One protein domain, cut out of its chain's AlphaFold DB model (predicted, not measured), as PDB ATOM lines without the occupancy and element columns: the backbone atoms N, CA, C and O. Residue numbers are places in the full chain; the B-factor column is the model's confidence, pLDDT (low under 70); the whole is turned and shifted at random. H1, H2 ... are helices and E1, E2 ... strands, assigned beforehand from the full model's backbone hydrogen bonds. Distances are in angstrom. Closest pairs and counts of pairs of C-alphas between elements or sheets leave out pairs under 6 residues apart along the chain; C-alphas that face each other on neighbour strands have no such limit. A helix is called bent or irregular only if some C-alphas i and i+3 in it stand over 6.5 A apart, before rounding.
ATOM      1  N   ASP A   2     185.131 132.323 170.680       85.38
ATOM      2  CA  ASP A   2     186.161 133.256 171.188       85.38
ATOM      3  C   ASP A   2     185.590 134.241 172.226       85.38
ATOM      4  O   ASP A   2     184.393 134.537 172.224       85.38
ATOM      5  N   LEU A   3     186.440 134.752 173.124       87.31
ATOM      6  CA  LEU A   3     186.034 135.658 174.204       87.31
ATOM      7  C   LEU A   3     185.458 136.980 173.702       87.31
ATOM      8  O   LEU A   3     184.573 137.534 174.353       87.31
ATOM      9  N   PHE A   4     185.950 137.496 172.574       90.12
ATOM     10  CA  PHE A   4     185.398 138.714 171.996       90.12
ATOM     11  C   PHE A   4     183.986 138.467 171.464       90.12
ATOM     12  O   PHE A   4     183.084 139.249 171.752       90.12
ATOM     13  N   CYS A   5     183.747 137.336 170.796       88.81
ATOM     14  CA  CYS A   5     182.399 136.939 170.393       88.81
ATOM     15  C   CYS A   5     181.472 136.740 171.602       88.81
ATOM     16  O   CYS A   5     180.336 137.207 171.581       88.81
ATOM     17  N   GLN A   6     181.954 136.115 172.685       88.06
ATOM     18  CA  GLN A   6     181.189 135.990 173.936       88.06
ATOM     19  C   GLN A   6     180.838 137.357 174.529       88.06
ATOM     20  O   GLN A   6     179.696 137.585 174.924       88.06
ATOM     21  N   TYR A   7     181.805 138.275 174.578       89.88
ATOM     22  CA  TYR A   7     181.581 139.642 175.038       89.88
ATOM     23  C   TYR A   7     180.509 140.339 174.202       89.88
ATOM     24  O   TYR A   7     179.565 140.895 174.760       89.88
ATOM     25  N   MET A   8     180.641 140.276 172.880       87.81
ATOM     26  CA  MET A   8     179.716 140.877 171.925       87.81
ATOM     27  C   MET A   8     178.305 140.307 172.055       87.81
ATOM     28  O   MET A   8     177.341 141.060 172.026       87.81
ATOM     29  N   TYR A   9     178.181 138.996 172.252       84.44
ATOM     30  CA  TYR A   9     176.895 138.335 172.439       84.44
ATOM     31  C   TYR A   9     176.228 138.724 173.771       84.44
ATOM     32  O   TYR A   9     175.043 139.044 173.807       84.44
ATOM     33  N   ASN A  10     176.994 138.753 174.866       84.38
ATOM     34  CA  ASN A  10     176.469 138.996 176.216       84.38
ATOM     35  C   ASN A  10     176.208 140.475 176.514       84.38
ATOM     36  O   ASN A  10     175.294 140.809 177.265       84.38
ATOM     37  N   SER A  11     177.020 141.366 175.950       76.75
ATOM     38  CA  SER A  11     176.944 142.809 176.213       76.75
ATOM     39  C   SER A  11     175.851 143.496 175.399       76.75
ATOM     40  O   SER A  11     175.617 144.690 175.575       76.75
ATOM     41  N   ASN A  12     175.200 142.758 174.497       64.88
ATOM     42  CA  ASN A  12     174.353 143.312 173.453       64.88
ATOM     43  C   ASN A  12     172.934 142.738 173.451       64.88
ATOM     44  O   ASN A  12     172.313 142.590 172.403       64.88
ATOM     45  N   SER A  13     172.390 142.452 174.636       52.06
ATOM     46  CA  SER A  13     171.024 141.941 174.795       52.06
ATOM     47  C   SER A  13     169.920 142.882 174.279       52.06
ATOM     48  O   SER A  13     168.759 142.474 174.290       52.06
ATOM     49  N   SER A  14     170.251 144.088 173.787       56.38
ATOM     50  CA  SER A  14     169.249 145.085 173.387       56.38
ATOM     51  C   SER A  14     169.534 145.934 172.133       56.38
ATOM     52  O   SER A  14     168.646 146.716 171.809       56.38
ATOM     53  N   PHE A  15     170.694 145.864 171.452       60.78
ATOM     54  CA  PHE A  15     171.049 146.921 170.471       60.78
ATOM     55  C   PHE A  15     171.622 146.501 169.111       60.78
ATOM     56  O   PHE A  15     171.693 147.358 168.237       60.78
ATOM     57  N   LEU A  16     172.084 145.262 168.888       73.56
ATOM     58  CA  LEU A  16     172.493 144.838 167.539       73.56
ATOM     59  C   LEU A  16     172.174 143.358 167.279       73.56
ATOM     60  O   LEU A  16     172.555 142.494 168.077       73.56
ATOM     61  N   PRO A  17     171.543 143.026 166.141       88.44
ATOM     62  CA  PRO A  17     171.370 141.649 165.717       88.44
ATOM     63  C   PRO A  17     172.722 141.060 165.286       88.44
ATOM     64  O   PRO A  17     173.219 141.308 164.192       88.44
ATOM     65  N   ILE A  18     173.326 140.273 166.177       91.44
ATOM     66  CA  ILE A  18     174.610 139.594 165.958       91.44
ATOM     67  C   ILE A  18     174.373 138.111 165.668       91.44
ATOM     68  O   ILE A  18     173.557 137.452 166.323       91.44
ATOM     69  N   PHE A  19     175.132 137.575 164.717       93.94
ATOM     70  CA  PHE A  19     175.280 136.143 164.487       93.94
ATOM     71  C   PHE A  19     176.736 135.742 164.730       93.94
ATOM     72  O   PHE A  19     177.652 136.365 164.193       93.94
ATOM     73  N   VAL A  20     176.945 134.699 165.531       93.94
ATOM     74  CA  VAL A  20     178.270 134.157 165.848       93.94
ATOM     75  C   VAL A  20     178.336 132.719 165.359       93.94
ATOM     76  O   VAL A  20     177.504 131.903 165.753       93.94
ATOM     77  N   VAL A 153     177.564 141.117 161.988       93.88
ATOM     78  CA  VAL A 153     176.604 142.053 162.575       93.88
ATOM     79  C   VAL A 153     175.607 142.434 161.494       93.88
ATOM     80  O   VAL A 153     176.007 142.701 160.360       93.88
ATOM     81  N   LEU A 154     174.321 142.430 161.832       93.25
ATOM     82  CA  LEU A 154     173.239 142.885 160.969       93.25
ATOM     83  C   LEU A 154     172.813 144.302 161.380       93.25
ATOM     84  O   LEU A 154     172.836 144.653 162.559       93.25
ATOM     85  N   SER A 155     172.412 145.116 160.410       90.75
ATOM     86  CA  SER A 155     171.788 146.415 160.651       90.75
ATOM     87  C   SER A 155     170.375 146.227 161.192       90.75
ATOM     88  O   SER A 155     169.583 145.493 160.609       90.75
ATOM     89  N   GLU A 156     170.016 146.954 162.249       86.38
ATOM     90  CA  GLU A 156     168.640 146.970 162.771       86.38
ATOM     91  C   GLU A 156     167.621 147.544 161.780       86.38
ATOM     92  O   GLU A 156     166.424 147.284 161.887       86.38
ATOM     93  N   LYS A 157     168.077 148.359 160.822       86.69
ATOM     94  CA  LYS A 157     167.190 149.086 159.913       86.69
ATOM     95  C   LYS A 157     166.633 148.197 158.804       86.69
ATOM     96  O   LYS A 157     165.486 148.378 158.400       86.69
ATOM     97  N   ASP A 158     167.458 147.312 158.256       89.50
ATOM     98  CA  ASP A 158     167.125 146.531 157.061       89.50
ATOM     99  C   ASP A 158     167.586 145.067 157.116       89.50
ATOM    100  O   ASP A 158     167.469 144.360 156.112       89.50
ATOM    101  N   ASN A 159     168.083 144.615 158.272       90.44
ATOM    102  CA  ASN A 159     168.623 143.276 158.520       90.44
ATOM    103  C   ASN A 159     169.742 142.854 157.556       90.44
ATOM    104  O   ASN A 159     170.034 141.666 157.417       90.44
ATOM    105  N   ARG A 160     170.404 143.803 156.889       94.31
ATOM    106  CA  ARG A 160     171.569 143.496 156.059       94.31
ATOM    107  C   ARG A 160     172.805 143.363 156.921       94.31
ATOM    108  O   ARG A 160     172.960 144.060 157.918       94.31
ATOM    109  N   ILE A 161     173.720 142.502 156.496       96.06
ATOM    110  CA  ILE A 161     175.064 142.433 157.076       96.06
ATOM    111  C   ILE A 161     175.686 143.828 156.989       96.06
ATOM    112  O   ILE A 161     175.771 144.395 155.905       96.06
ATOM    113  N   SER A 162     176.097 144.374 158.129       94.56
ATOM    114  CA  SER A 162     176.735 145.683 158.247       94.56
ATOM    115  C   SER A 162     178.236 145.563 158.476       94.56
ATOM    116  O   SER A 162     178.980 146.439 158.049       94.56
ATOM    117  N   CYS A 163     178.699 144.492 159.130       94.62
ATOM    118  CA  CYS A 163     180.110 144.265 159.449       94.62
ATOM    119  C   CYS A 163     180.442 142.768 159.516       94.62
ATOM    120  O   CYS A 163     179.633 141.964 159.991       94.62
ATOM    121  N   LEU A 164     181.667 142.423 159.117       97.38
ATOM    122  CA  LEU A 164     182.256 141.087 159.247       97.38
ATOM    123  C   LEU A 164     183.371 141.103 160.294       97.38
ATOM    124  O   LEU A 164     184.149 142.058 160.349       97.38
ATOM    125  N   PHE A 165     183.495 140.033 161.072       96.88
ATOM    126  CA  PHE A 165     184.532 139.893 162.088       96.88
ATOM    127  C   PHE A 165     185.232 138.537 162.006       96.88
ATOM    128  O   PHE A 165     184.582 137.495 161.968       96.88
ATOM    129  N   GLU A 166     186.560 138.583 162.061       97.06
ATOM    130  CA  GLU A 166     187.438 137.475 162.443       97.06
ATOM    131  C   GLU A 166     187.992 137.783 163.836       97.06
ATOM    132  O   GLU A 166     188.413 138.909 164.125       97.06
ATOM    133  N   THR A 167     188.031 136.786 164.707       95.25
ATOM    134  CA  THR A 167     188.565 136.916 166.059       95.25
ATOM    135  C   THR A 167     189.799 136.053 166.233       95.25
ATOM    136  O   THR A 167     189.879 134.905 165.802       95.25
ATOM    137  N   LYS A 168     190.824 136.617 166.868       94.00
ATOM    138  CA  LYS A 168     192.061 135.906 167.177       94.00
ATOM    139  C   LYS A 168     192.390 136.083 168.646       94.00
ATOM    140  O   LYS A 168     192.171 137.130 169.248       94.00
ATOM    141  N   ARG A 169     193.013 135.058 169.209       91.69
ATOM    142  CA  ARG A 169     193.504 135.096 170.579       91.69
ATOM    143  C   ARG A 169     194.926 134.590 170.653       91.69
ATOM    144  O   ARG A 169     195.240 133.531 170.106       91.69
ATOM    145  N   SER A 170     195.780 135.321 171.357       90.56
ATOM    146  CA  SER A 170     197.147 134.886 171.619       90.56
ATOM    147  C   SER A 170     197.655 135.416 172.950       90.56
ATOM    148  O   SER A 170     198.122 136.542 173.050       90.56
ATOM    149  N   ALA A 171     197.687 134.561 173.972       88.44
ATOM    150  CA  ALA A 171     198.307 134.916 175.252       88.44
ATOM    151  C   ALA A 171     199.811 135.251 175.120       88.44
ATOM    152  O   ALA A 171     200.381 135.944 175.966       88.44
ATOM    153  N   ALA A 172     200.456 134.761 174.051       91.19
ATOM    154  CA  ALA A 172     201.872 134.967 173.764       91.19
ATOM    155  C   ALA A 172     202.182 136.328 173.118       91.19
ATOM    156  O   ALA A 172     203.336 136.760 173.129       91.19
ATOM    157  N   LYS A 173     201.190 137.004 172.528       93.81
ATOM    158  CA  LYS A 173     201.359 138.309 171.880       93.81
ATOM    159  C   LYS A 173     200.455 139.315 172.569       93.81
ATOM    160  O   LYS A 173     199.245 139.194 172.511       93.81
ATOM    161  N   LYS A 174     201.058 140.306 173.219       95.56
ATOM    162  CA  LYS A 174     200.311 141.355 173.914       95.56
ATOM    163  C   LYS A 174     199.579 142.266 172.937       95.56
ATOM    164  O   LYS A 174     200.035 142.451 171.804       95.56
ATOM    165  N   VAL A 175     198.478 142.854 173.403       96.50
ATOM    166  CA  VAL A 175     197.785 143.924 172.672       96.50
ATOM    167  C   VAL A 175     198.779 145.039 172.327       96.50
ATOM    168  O   VAL A 175     199.649 145.381 173.127       96.50
ATOM    169  N   GLY A 176     198.705 145.558 171.107       96.94
ATOM    170  CA  GLY A 176     199.640 146.521 170.521       96.94
ATOM    171  C   GLY A 176     200.853 145.892 169.834       96.94
ATOM    172  O   GLY A 176     201.608 146.591 169.154       96.94
ATOM    173  N   HIS A 177     201.040 144.575 169.954       96.12
ATOM    174  CA  HIS A 177     202.167 143.850 169.359       96.12
ATOM    175  C   HIS A 177     201.745 142.710 168.434       96.12
ATOM    176  O   HIS A 177     202.581 142.187 167.693       96.12
ATOM    177  N   TRP A 178     200.474 142.315 168.459       96.69
ATOM    178  CA  TRP A 178     199.966 141.302 167.552       96.69
ATOM    179  C   TRP A 178     199.741 141.873 166.145       96.69
ATOM    180  O   TRP A 178     199.461 143.062 165.964       96.69
ATOM    181  N   THR A 179     199.905 141.008 165.149       95.44
ATOM    182  CA  THR A 179     199.579 141.247 163.739       95.44
ATOM    183  C   THR A 179     198.955 139.971 163.172       95.44
ATOM    184  O   THR A 179     199.306 138.880 163.645       95.44
ATOM    185  N   PRO A 180     198.047 140.077 162.186       94.69
ATOM    186  CA  PRO A 180     197.494 138.918 161.497       94.69
ATOM    187  C   PRO A 180     198.592 137.978 160.995       94.69
ATOM    188  O   PRO A 180     199.615 138.417 160.470       94.69
ATOM    189  N   TYR A 181     198.398 136.672 161.186       91.94
ATOM    190  CA  TYR A 181     199.452 135.701 160.909       91.94
ATOM    191  C   TYR A 181     199.712 135.576 159.402       91.94
ATOM    192  O   TYR A 181     198.762 135.328 158.658       91.94
ATOM    193  N   PRO A 182     200.981 135.616 158.947       92.12
ATOM    194  CA  PRO A 182     201.318 135.424 157.534       92.12
ATOM    195  C   PRO A 182     200.799 134.103 156.952       92.12
ATOM    196  O   PRO A 182     200.388 134.043 155.797       92.12
ATOM    197  N   ASN A 183     200.764 133.045 157.767       92.62
ATOM    198  CA  ASN A 183     200.258 131.733 157.355       92.62
ATOM    199  C   ASN A 183     198.734 131.709 157.131       92.62
ATOM    200  O   ASN A 183     198.248 130.821 156.436       92.62
ATOM    201  N   ASP A 184     198.005 132.688 157.669       92.56
ATOM    202  CA  ASP A 184     196.557 132.847 157.495       92.56
ATOM    203  C   ASP A 184     196.237 133.803 156.324       92.56
ATOM    204  O   ASP A 184     195.076 134.145 156.111       92.56
ATOM    205  N   LYS A 185     197.237 134.243 155.538       95.00
ATOM    206  CA  LYS A 185     197.064 135.202 154.427       95.00
ATOM    207  C   LYS A 185     195.895 134.854 153.506       95.00
ATOM    208  O   LYS A 185     195.091 135.726 153.194       95.00
ATOM    209  N   ASN A 186     195.774 133.591 153.101       94.12
ATOM    210  CA  ASN A 186     194.690 133.165 152.214       94.12
ATOM    211  C   ASN A 186     193.309 133.310 152.869       94.12
ATOM    212  O   ASN A 186     192.376 133.734 152.198       94.12
ATOM    213  N   ASN A 187     193.194 133.030 154.170       94.75
ATOM    214  CA  ASN A 187     191.939 133.171 154.911       94.75
ATOM    215  C   ASN A 187     191.516 134.646 154.963       94.75
ATOM    216  O   ASN A 187     190.363 134.975 154.699       94.75
ATOM    217  N   TYR A 188     192.465 135.550 155.228       96.88
ATOM    218  CA  TYR A 188     192.197 136.990 155.225       96.88
ATOM    219  C   TYR A 188     191.798 137.509 153.848       96.88
ATOM    220  O   TYR A 188     190.858 138.287 153.748       96.88
ATOM    221  N   LEU A 189     192.467 137.059 152.788       96.88
ATOM    222  CA  LEU A 189     192.117 137.446 151.423       96.88
ATOM    223  C   LEU A 189     190.715 136.954 151.017       96.88
ATOM    224  O   LEU A 189     189.993 137.698 150.362       96.88
ATOM    225  N   GLN A 190     190.294 135.761 151.455       96.94
ATOM    226  CA  GLN A 190     188.909 135.302 151.271       96.94
ATOM    227  C   GLN A 190     187.912 136.209 152.011       96.94
ATOM    228  O   GLN A 190     186.898 136.607 151.444       96.94
ATOM    229  N   LEU A 191     188.199 136.575 153.263       97.50
ATOM    230  CA  LEU A 191     187.335 137.459 154.057       97.50
ATOM    231  C   LEU A 191     187.252 138.878 153.470       97.50
ATOM    232  O   LEU A 191     186.173 139.470 153.444       97.50
ATOM    233  N   MET A 192     188.360 139.404 152.941       97.81
ATOM    234  CA  MET A 192     188.397 140.672 152.201       97.81
ATOM    235  C   MET A 192     187.570 140.603 150.916       97.81
ATOM    236  O   MET A 192     186.805 141.519 150.637       97.81
ATOM    237  N   ALA A 193     187.652 139.500 150.169       97.38
ATOM    238  CA  ALA A 193     186.828 139.306 148.979       97.38
ATOM    239  C   ALA A 193     185.328 139.263 149.321       97.38
ATOM    240  O   ALA A 193     184.528 139.913 148.652       97.38
ATOM    241  N   VAL A 194     184.930 138.572 150.399       97.69
ATOM    242  CA  VAL A 194     183.535 138.605 150.885       97.69
ATOM    243  C   VAL A 194     183.127 140.027 151.287       97.69
ATOM    244  O   VAL A 194     182.036 140.469 150.935       97.69
ATOM    245  N   SER A 195     184.001 140.758 151.983       97.88
ATOM    246  CA  SER A 195     183.794 142.166 152.353       97.88
ATOM    247  C   SER A 195     183.540 143.054 151.128       97.88
ATOM    248  O   SER A 195     182.584 143.834 151.121       97.88
ATOM    249  N   ASP A 196     184.325 142.889 150.063       97.81
ATOM    250  CA  ASP A 196     184.163 143.611 148.798       97.81
ATOM    251  C   ASP A 196     182.829 143.292 148.118       97.81
ATOM    252  O   ASP A 196     182.090 144.211 147.749       97.81
ATOM    253  N   MET A 197     182.483 142.004 148.021       96.50
ATOM    254  CA  MET A 197     181.242 141.533 147.394       96.50
ATOM    255  C   MET A 197     179.986 141.986 148.146       96.50
ATOM    256  O   MET A 197     178.977 142.319 147.525       96.50
ATOM    257  N   LEU A 198     180.037 142.011 149.479       96.50
ATOM    258  CA  LEU A 198     178.937 142.497 150.314       96.50
ATOM    259  C   LEU A 198     178.871 144.023 150.380       96.50
ATOM    260  O   LEU A 198     177.840 144.583 150.747       96.50
ATOM    261  N   GLY A 199     179.967 144.709 150.065       96.12
ATOM    262  CA  GLY A 199     180.075 146.143 150.277       96.12
ATOM    263  C   GLY A 199     180.119 146.530 151.763       96.12
ATOM    264  O   GLY A 199     179.685 147.627 152.112       96.12
ATOM    265  N   THR A 200     180.630 145.653 152.632       95.62
ATOM    266  CA  THR A 200     180.627 145.820 154.095       95.62
ATOM    267  C   THR A 200     182.042 145.756 154.657       95.62
ATOM    268  O   THR A 200     182.841 144.964 154.169       95.62
ATOM    269  N   PRO A 201     182.409 146.548 155.678       96.69
ATOM    270  CA  PRO A 201     183.737 146.477 156.281       96.69
ATOM    271  C   PRO A 201     184.004 145.130 156.971       96.69
ATOM    272  O   PRO A 201     183.112 144.514 157.561       96.69
ATOM    273  N   PHE A 202     185.273 144.724 156.949       97.56
ATOM    274  CA  PHE A 202     185.785 143.545 157.642       97.56
ATOM    275  C   PHE A 202     186.789 143.946 158.726       97.56
ATOM    276  O   PHE A 202     187.677 144.770 158.500       97.56
ATOM    277  N   PHE A 203     186.672 143.340 159.904       97.50
ATOM    278  CA  PHE A 203     187.552 143.588 161.037       97.50
ATOM    279  C   PHE A 203     188.198 142.298 161.531       97.50
ATOM    280  O   PHE A 203     187.526 141.284 161.700       97.50
ATOM    281  N   THR A 204     189.488 142.361 161.854       97.75
ATOM    282  CA  THR A 204     190.126 141.350 162.704       97.75
ATOM    283  C   THR A 204     190.322 141.929 164.090       97.75
ATOM    284  O   THR A 204     190.956 142.978 164.228       97.75
ATOM    285  N   VAL A 205     189.808 141.241 165.106       97.06
ATOM    286  CA  VAL A 205     189.946 141.635 166.512       97.06
ATOM    287  C   VAL A 205     190.823 140.628 167.239       97.06
ATOM    288  O   VAL A 205     190.535 139.431 167.235       97.06
ATOM    289  N   HIS A 206     191.887 141.107 167.879       96.81
ATOM    290  CA  HIS A 206     192.781 140.276 168.675       96.81
ATOM    291  C   HIS A 206     192.761 140.648 170.158       96.81
ATOM    292  O   HIS A 206     192.909 141.816 170.524       96.81
ATOM    293  N   ASN A 207     192.645 139.628 171.011       95.25
ATOM    294  CA  ASN A 207     192.812 139.742 172.458       95.25
ATOM    295  C   ASN A 207     193.948 138.837 172.969       95.25
ATOM    296  O   ASN A 207     194.175 137.739 172.457       95.25
ATOM    297  N   ASP A 208     194.643 139.279 174.015       93.31
ATOM    298  CA  ASP A 208     195.766 138.555 174.628       93.31
ATOM    299  C   ASP A 208     195.378 137.830 175.928       93.31
ATOM    300  O   ASP A 208     196.242 137.456 176.733       93.31
ATOM    301  N   HIS A 209     194.074 137.617 176.142       89.38
ATOM    302  CA  HIS A 209     193.555 137.074 177.387       89.38
ATOM    303  C   HIS A 209     193.989 135.603 177.565       89.38
ATOM    304  O   HIS A 209     193.755 134.769 176.682       89.38
ATOM    305  N   PRO A 210     194.615 135.241 178.704       80.50
ATOM    306  CA  PRO A 210     195.204 133.916 178.888       80.50
ATOM    307  C   PRO A 210     194.163 132.815 179.126       80.50
ATOM    308  O   PRO A 210     194.407 131.662 178.779       80.50
ATOM    309  N   ASN A 211     193.009 133.162 179.701       76.50
ATOM    310  CA  ASN A 211     191.956 132.211 180.058       76.50
ATOM    311  C   ASN A 211     190.787 132.266 179.063       76.50
ATOM    312  O   ASN A 211     190.417 133.362 178.660       76.50
ATOM    313  N   THR A 212     190.207 131.119 178.691       71.38
ATOM    314  CA  THR A 212     188.987 130.991 177.862       71.38
ATOM    315  C   THR A 212     187.685 131.237 178.616       71.38
ATOM    316  O   THR A 212     186.653 131.407 177.972       71.38
ATOM    317  N   ASP A 213     187.718 131.229 179.947       74.81
ATOM    318  CA  ASP A 213     186.493 131.066 180.741       74.81
ATOM    319  C   ASP A 213     185.970 132.384 181.327       74.81
ATOM    320  O   ASP A 213     184.916 132.425 181.956       74.81
ATOM    321  N   THR A 214     186.711 133.477 181.150       77.56
ATOM    322  CA  THR A 214     186.315 134.806 181.626       77.56
ATOM    323  C   THR A 214     186.067 135.708 180.422       77.56
ATOM    324  O   THR A 214     187.024 135.994 179.698       77.56
ATOM    325  N   PRO A 215     184.818 136.159 180.194       79.50
ATOM    326  CA  PRO A 215     184.513 137.100 179.125       79.50
ATOM    327  C   PRO A 215     185.355 138.373 179.236       79.50
ATOM    328  O   PRO A 215     185.701 138.810 180.338       79.50
ATOM    329  N   LEU A 216     185.641 138.997 178.091       89.38
ATOM    330  CA  LEU A 216     186.244 140.328 178.086       89.38
ATOM    331  C   LEU A 216     185.316 141.331 178.784       89.38
ATOM    332  O   LEU A 216     184.094 141.175 178.806       89.38
ATOM    333  N   ARG A 217     185.908 142.378 179.353       90.69
ATOM    334  CA  ARG A 217     185.187 143.489 179.987       90.69
ATOM    335  C   ARG A 217     185.136 144.689 179.045       90.69
ATOM    336  O   ARG A 217     185.967 144.814 178.151       90.69
ATOM    337  N   ASN A 218     184.231 145.634 179.306       91.75
ATOM    338  CA  ASN A 218     184.102 146.878 178.532       91.75
ATOM    339  C   ASN A 218     185.427 147.648 178.369       91.75
ATOM    340  O   ASN A 218     185.695 148.193 177.297       91.75
ATOM    341  N   ASP A 219     186.253 147.665 179.418       94.00
ATOM    342  CA  ASP A 219     187.547 148.351 179.478       94.00
ATOM    343  C   ASP A 219     188.710 147.542 178.877       94.00
ATOM    344  O   ASP A 219     189.812 148.070 178.741       94.00
ATOM    345  N   SER A 220     188.484 146.277 178.501       94.50
ATOM    346  CA  SER A 220     189.524 145.421 177.924       94.50
ATOM    347  C   SER A 220     189.963 145.970 176.572       94.50
ATOM    348  O   SER A 220     189.132 146.183 175.686       94.50
ATOM    349  N   LEU A 221     191.268 146.206 176.429       96.69
ATOM    350  CA  LEU A 221     191.871 146.640 175.175       96.69
ATOM    351  C   LEU A 221     192.058 145.449 174.237       96.69
ATOM    352  O   LEU A 221     192.379 144.348 174.678       96.69
ATOM    353  N   VAL A 222     191.886 145.696 172.945       97.00
ATOM    354  CA  VAL A 222     192.088 144.731 171.865       97.00
ATOM    355  C   VAL A 222     192.769 145.411 170.683       97.00
ATOM    356  O   VAL A 222     192.628 146.624 170.483       97.00
ATOM    357  N   ASP A 223     193.498 144.630 169.892       97.81
ATOM    358  CA  ASP A 223     193.967 145.075 168.581       97.81
ATOM    359  C   ASP A 223     192.828 144.954 167.573       97.81
ATOM    360  O   ASP A 223     192.139 143.934 167.536       97.81
ATOM    361  N   VAL A 224     192.660 145.965 166.728       97.56
ATOM    362  CA  VAL A 224     191.671 145.976 165.650       97.56
ATOM    363  C   VAL A 224     192.362 146.334 164.346       97.56
ATOM    364  O   VAL A 224     192.950 147.407 164.228       97.56
ATOM    365  N   PHE A 225     192.258 145.449 163.363       97.81
ATOM    366  CA  PHE A 225     192.663 145.705 161.984       97.81
ATOM    367  C   PHE A 225     191.414 145.847 161.129       97.81
ATOM    368  O   PHE A 225     190.557 144.962 161.142       97.81
ATOM    369  N   SER A 226     191.304 146.948 160.392       96.88
ATOM    370  CA  SER A 226     190.138 147.234 159.556       96.88
ATOM    371  C   SER A 226     190.462 147.100 158.079       96.88
ATOM    372  O   SER A 226     191.454 147.642 157.603       96.88
ATOM    373  N   TYR A 227     189.593 146.419 157.350       97.94
ATOM    374  CA  TYR A 227     189.571 146.406 155.902       97.94
ATOM    375  C   TYR A 227     188.294 147.107 155.452       97.94
ATOM    376  O   TYR A 227     187.183 146.730 155.837       97.94
ATOM    377  N   LYS A 228     188.457 148.163 154.658       96.44
ATOM    378  CA  LYS A 228     187.337 148.837 154.011       96.44
ATOM    379  C   LYS A 228     187.067 148.131 152.688       96.44
ATOM    380  O   LYS A 228     187.969 148.035 151.858       96.44
ATOM    381  N   ASN A 229     185.831 147.701 152.485       95.69
ATOM    382  CA  ASN A 229     185.390 147.100 151.235       95.69
ATOM    383  C   ASN A 229     185.688 148.006 150.028       95.69
ATOM    384  O   ASN A 229     185.563 149.234 150.096       95.69
ATOM    385  N   ASN A 230     186.060 147.383 148.917       95.38
ATOM    386  CA  ASN A 230     186.429 147.977 147.637       95.38
ATOM    387  C   ASN A 230     187.545 149.031 147.747       95.38
ATOM    388  O   ASN A 230     187.633 149.935 146.918       95.38
ATOM    389  N   SER A 231     188.389 148.948 148.782       96.19
ATOM    390  CA  SER A 231     189.509 149.882 148.968       96.19
ATOM    391  C   SER A 231     190.725 149.557 148.103       96.19
ATOM    392  O   SER A 231     191.570 150.427 147.918       96.19
ATOM    393  N   GLY A 232     190.830 148.323 147.594       94.94
ATOM    394  CA  GLY A 232     192.024 147.833 146.902       94.94
ATOM    395  C   GLY A 232     193.221 147.593 147.830       94.94
ATOM    396  O   GLY A 232     194.321 147.361 147.338       94.94
ATOM    397  N   MET A 233     193.015 147.652 149.152       96.94
ATOM    398  CA  MET A 233     194.052 147.409 150.153       96.94
ATOM    399  C   MET A 233     194.603 145.987 150.010       96.94
ATOM    400  O   MET A 233     193.872 145.000 150.091       96.94
ATOM    401  N   SER A 234     195.912 145.879 149.823       96.88
ATOM    402  CA  SER A 234     196.620 144.603 149.794       96.88
ATOM    403  C   SER A 234     196.703 143.971 151.186       96.88
ATOM    404  O   SER A 234     196.567 144.634 152.214       96.88
ATOM    405  N   TYR A 235     197.006 142.671 151.239       97.00
ATOM    406  CA  TYR A 235     197.251 141.990 152.512       97.00
ATOM    407  C   TYR A 235     198.374 142.653 153.330       97.00
ATOM    408  O   TYR A 235     198.239 142.801 154.541       97.00
ATOM    409  N   ASP A 236     199.457 143.086 152.681       97.38
ATOM    410  CA  ASP A 236     200.609 143.676 153.372       97.38
ATOM    411  C   ASP A 236     200.262 145.046 153.981       97.38
ATOM    412  O   ASP A 236     200.699 145.370 155.086       97.38
ATOM    413  N   GLU A 237     199.418 145.831 153.303       97.69
ATOM    414  CA  GLU A 237     198.845 147.063 153.857       97.69
ATOM    415  C   GLU A 237     197.874 146.768 155.001       97.69
ATOM    416  O   GLU A 237     197.909 147.446 156.029       97.69
ATOM    417  N   TYR A 238     197.048 145.727 154.862       97.75
ATOM    418  CA  TYR A 238     196.094 145.331 155.891       97.75
ATOM    419  C   TYR A 238     196.775 144.944 157.199       97.75
ATOM    420  O   TYR A 238     196.333 145.381 158.259       97.75
ATOM    421  N   VAL A 239     197.848 144.152 157.146       96.81
ATOM    422  CA  VAL A 239     198.574 143.700 158.348       96.81
ATOM    423  C   VAL A 239     199.579 144.723 158.868       96.81
ATOM    424  O   VAL A 239     200.220 144.491 159.899       96.81
ATOM    425  N   ASN A 240     199.733 145.855 158.180       96.62
ATOM    426  CA  ASN A 240     200.648 146.904 158.592       96.62
ATOM    427  C   ASN A 240     200.242 147.468 159.961       96.62
ATOM    428  O   ASN A 240     199.071 147.711 160.248       96.62
ATOM    429  N   SER A 241     201.240 147.752 160.798       94.88
ATOM    430  CA  SER A 241     201.052 148.420 162.087       94.88
ATOM    431  C   SER A 241     200.298 149.754 162.007       94.88
ATOM    432  O   SER A 241     199.653 150.125 162.983       94.88
ATOM    433  N   THR A 242     200.337 150.458 160.870       96.25
ATOM    434  CA  THR A 242     199.584 151.704 160.659       96.25
ATOM    435  C   THR A 242     198.084 151.476 160.487       96.25
ATOM    436  O   THR A 242     197.310 152.400 160.718       96.25
ATOM    437  N   ASN A 243     197.662 150.267 160.102       97.12
ATOM    438  CA  ASN A 243     196.253 149.872 160.011       97.12
ATOM    439  C   ASN A 243     195.704 149.314 161.340       97.12
ATOM    440  O   ASN A 243     194.526 148.976 161.450       97.12
ATOM    441  N   ARG A 244     196.556 149.196 162.364       97.19
ATOM    442  CA  ARG A 244     196.166 148.701 163.682       97.19
ATOM    443  C   ARG A 244     195.655 149.835 164.555       97.19
ATOM    444  O   ARG A 244     196.358 150.811 164.813       97.19
ATOM    445  N   LEU A 245     194.475 149.632 165.118       96.88
ATOM    446  CA  LEU A 245     193.940 150.431 166.208       96.88
ATOM    447  C   LEU A 245     193.994 149.623 167.503       96.88
ATOM    448  O   LEU A 245     193.798 148.412 167.492       96.88
ATOM    449  N   ILE A 246     194.218 150.303 168.625       97.31
ATOM    450  CA  ILE A 246     194.047 149.720 169.959       97.31
ATOM    451  C   ILE A 246     192.806 150.363 170.561       97.31
ATOM    452  O   ILE A 246     192.791 151.565 170.844       97.31
ATOM    453  N   LEU A 247     191.748 149.576 170.716       96.50
ATOM    454  CA  LEU A 247     190.447 150.049 171.179       96.50
ATOM    455  C   LEU A 247     190.008 149.248 172.399       96.50
ATOM    456  O   LEU A 247     190.359 148.082 172.538       96.50
ATOM    457  N   SER A 248     189.217 149.869 173.274       95.62
ATOM    458  CA  SER A 248     188.473 149.103 174.269       95.62
ATOM    459  C   SER A 248     187.292 148.396 173.605       95.62
ATOM    460  O   SER A 248     186.753 148.881 172.602       95.62
ATOM    461  N   CYS A 249     186.852 147.283 174.184       93.38
ATOM    462  CA  CYS A 249     185.685 146.542 173.709       93.38
ATOM    463  C   CYS A 249     184.430 147.440 173.615       93.38
ATOM    464  O   CYS A 249     183.720 147.419 172.611       93.38
ATOM    465  N   GLU A 250     184.227 148.336 174.586       91.62
ATOM    466  CA  GLU A 250     183.140 149.324 174.558       91.62
ATOM    467  C   GLU A 250     183.243 150.302 173.372       91.62
ATOM    468  O   GLU A 250     182.233 150.666 172.765       91.62
ATOM    469  N   LYS A 251     184.458 150.741 173.012       91.81
ATOM    470  CA  LYS A 251     184.659 151.645 171.867       91.81
ATOM    471  C   LYS A 251     184.332 150.964 170.543       91.81
ATOM    472  O   LYS A 251     183.857 151.647 169.641       91.81
ATOM    473  N   ILE A 252     184.562 149.656 170.421       90.75
ATOM    474  CA  ILE A 252     184.166 148.897 169.228       90.75
ATOM    475  C   ILE A 252     182.644 148.909 169.086       90.75
ATOM    476  O   ILE A 252     182.150 149.327 168.039       90.75
ATOM    477  N   LEU A 253     181.916 148.569 170.157       84.56
ATOM    478  CA  LEU A 253     180.450 148.623 170.180       84.56
ATOM    479  C   LEU A 253     179.923 150.006 169.777       84.56
ATOM    480  O   LEU A 253     179.065 150.119 168.907       84.56
ATOM    481  N   LYS A 254     180.469 151.072 170.373       83.44
ATOM    482  CA  LYS A 254     179.982 152.441 170.149       83.44
ATOM    483  C   LYS A 254     180.326 153.008 168.773       83.44
ATOM    484  O   LYS A 254     179.507 153.723 168.207       83.44
ATOM    485  N   ASN A 255     181.528 152.746 168.257       78.62
ATOM    486  CA  ASN A 255     182.067 153.502 167.118       78.62
ATOM    487  C   ASN A 255     182.057 152.738 165.795       78.62
ATOM    488  O   ASN A 255     182.020 153.375 164.738       78.62
ATOM    489  N   LEU A 256     182.167 151.408 165.848       71.38
ATOM    490  CA  LEU A 256     182.236 150.576 164.647       71.38
ATOM    491  C   LEU A 256     180.867 150.034 164.245       71.38
ATOM    492  O   LEU A 256     180.681 149.747 163.069       71.38
ATOM    493  N   LEU A 257     179.919 149.942 165.184       69.50
ATOM    494  CA  LEU A 257     178.651 149.254 164.946       69.50
ATOM    495  C   LEU A 257     177.403 150.145 164.977       69.50
ATOM    496  O   LEU A 257     176.396 149.767 164.397       69.50
ATOM    497  N   ASN A 258     177.465 151.336 165.583       60.62
ATOM    498  CA  ASN A 258     176.359 152.308 165.569       60.62
ATOM    499  C   ASN A 258     176.414 153.257 164.351       60.62
ATOM    500  O   ASN A 258     176.123 154.449 164.480       60.62
ATOM    501  N   ARG A 259     176.860 152.765 163.191       53.00
ATOM    502  CA  ARG A 259     176.877 153.509 161.920       53.00
ATOM    503  C   ARG A 259     175.838 152.934 160.972       53.00
ATOM    504  O   ARG A 259     175.179 153.753 160.300       53.00
TER     505      ARG A 259
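What this domain is: This is residues 2 to 20 and 153 to 259 of the 259 residues of an uncharacterized protein of Enterococcus casseliflavus (UniProt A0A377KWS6). What shape does the model make? A strongly twisted sheet of four strands, E2, E3, E4 and E5, has the long helix H2 over one face, and on the other face it curls round the short helix H4. H1 comes near this sheet with residues 3 to 5, and the four-residue H3 sits near residues 185 to 189 of H2. What is it built of? The printed part has 126 residues with four named helices and five named strands, in the order H1 E1 E2 H2 E3 E4 H3 E5 H4; the class is mixed, helices and strands, and the sheet, in the order E2 E3 E4 E5, is mixed. It is compact, with a radius of gyration of the C-alphas of 14.1 A and spans of 40 by 34 by 20 A.

How they stand to each other: Where does the first helix stand? H1, residues 3 to 10, only grazes the sheet, with residues 3 to 5. Its closest C-alphas to E1, residues 18 to 20, are those of Cys 5 and Val 20, 6.7 A apart; E1 pairs with no named strand. How do the sheet's strands pair? E2, residues 161 to 169, and E3, residues 202 to 207, are parallel at 29 degrees, with N 166 and O 203 2.9 A apart. E3 and E4, residues 221 to 227, form an antiparallel hairpin at 158 degrees, with N 204 and O 225 2.9 A apart. E4 and E5, residues 244 to 248, are antiparallel at 136 degrees, with N 224 and O 245 2.8 A apart. Which helices are on opposite faces? H2, residues 182 to 198, runs along the strands over E3 at a height over the sheet of 9.0 A, and H4, residues 249 to 256, is on the opposite face, giving three layers, helices on both faces of a sheet. E2, H2 and E3 form a strand-helix-strand unit, two parallel neighbour strands with a helix between, with a right-handed crossover. H3, residues 235 to 238, only just touches H2, with 3 pairs of C-alphas within 8 A, the closest those of Leu 189 and Tyr 235, 6.9 A apart. How do the helix backbones run? Each O i to N i+4 pair is within hydrogen-bond range in H1 and H4, against 11 of 13 in H2, while H3 is too short for such a pair.

Where its parts are: Where does the first helix begin? C-alpha 3 of H1 is at (186.034, 135.658, 174.204). Which elements are longest? H2 measures 24.6 A and is irregular, with C-alphas 183 and 186 7.7 A apart; E2 measures 24.0 A. Where does the last end? H4 ends with C-alpha 256 at (182.236, 150.576, 164.647).

The domain as a whole: Is the printed part cut? Residues 21 to 152 are not printed, and C-alphas 20 and 153 are 8.7 A apart. Which links are long? Those from E2 to H2 and E3 to E4. Where is confidence low? Residues 12 to 15 and 257 to 259 have pLDDT under 70.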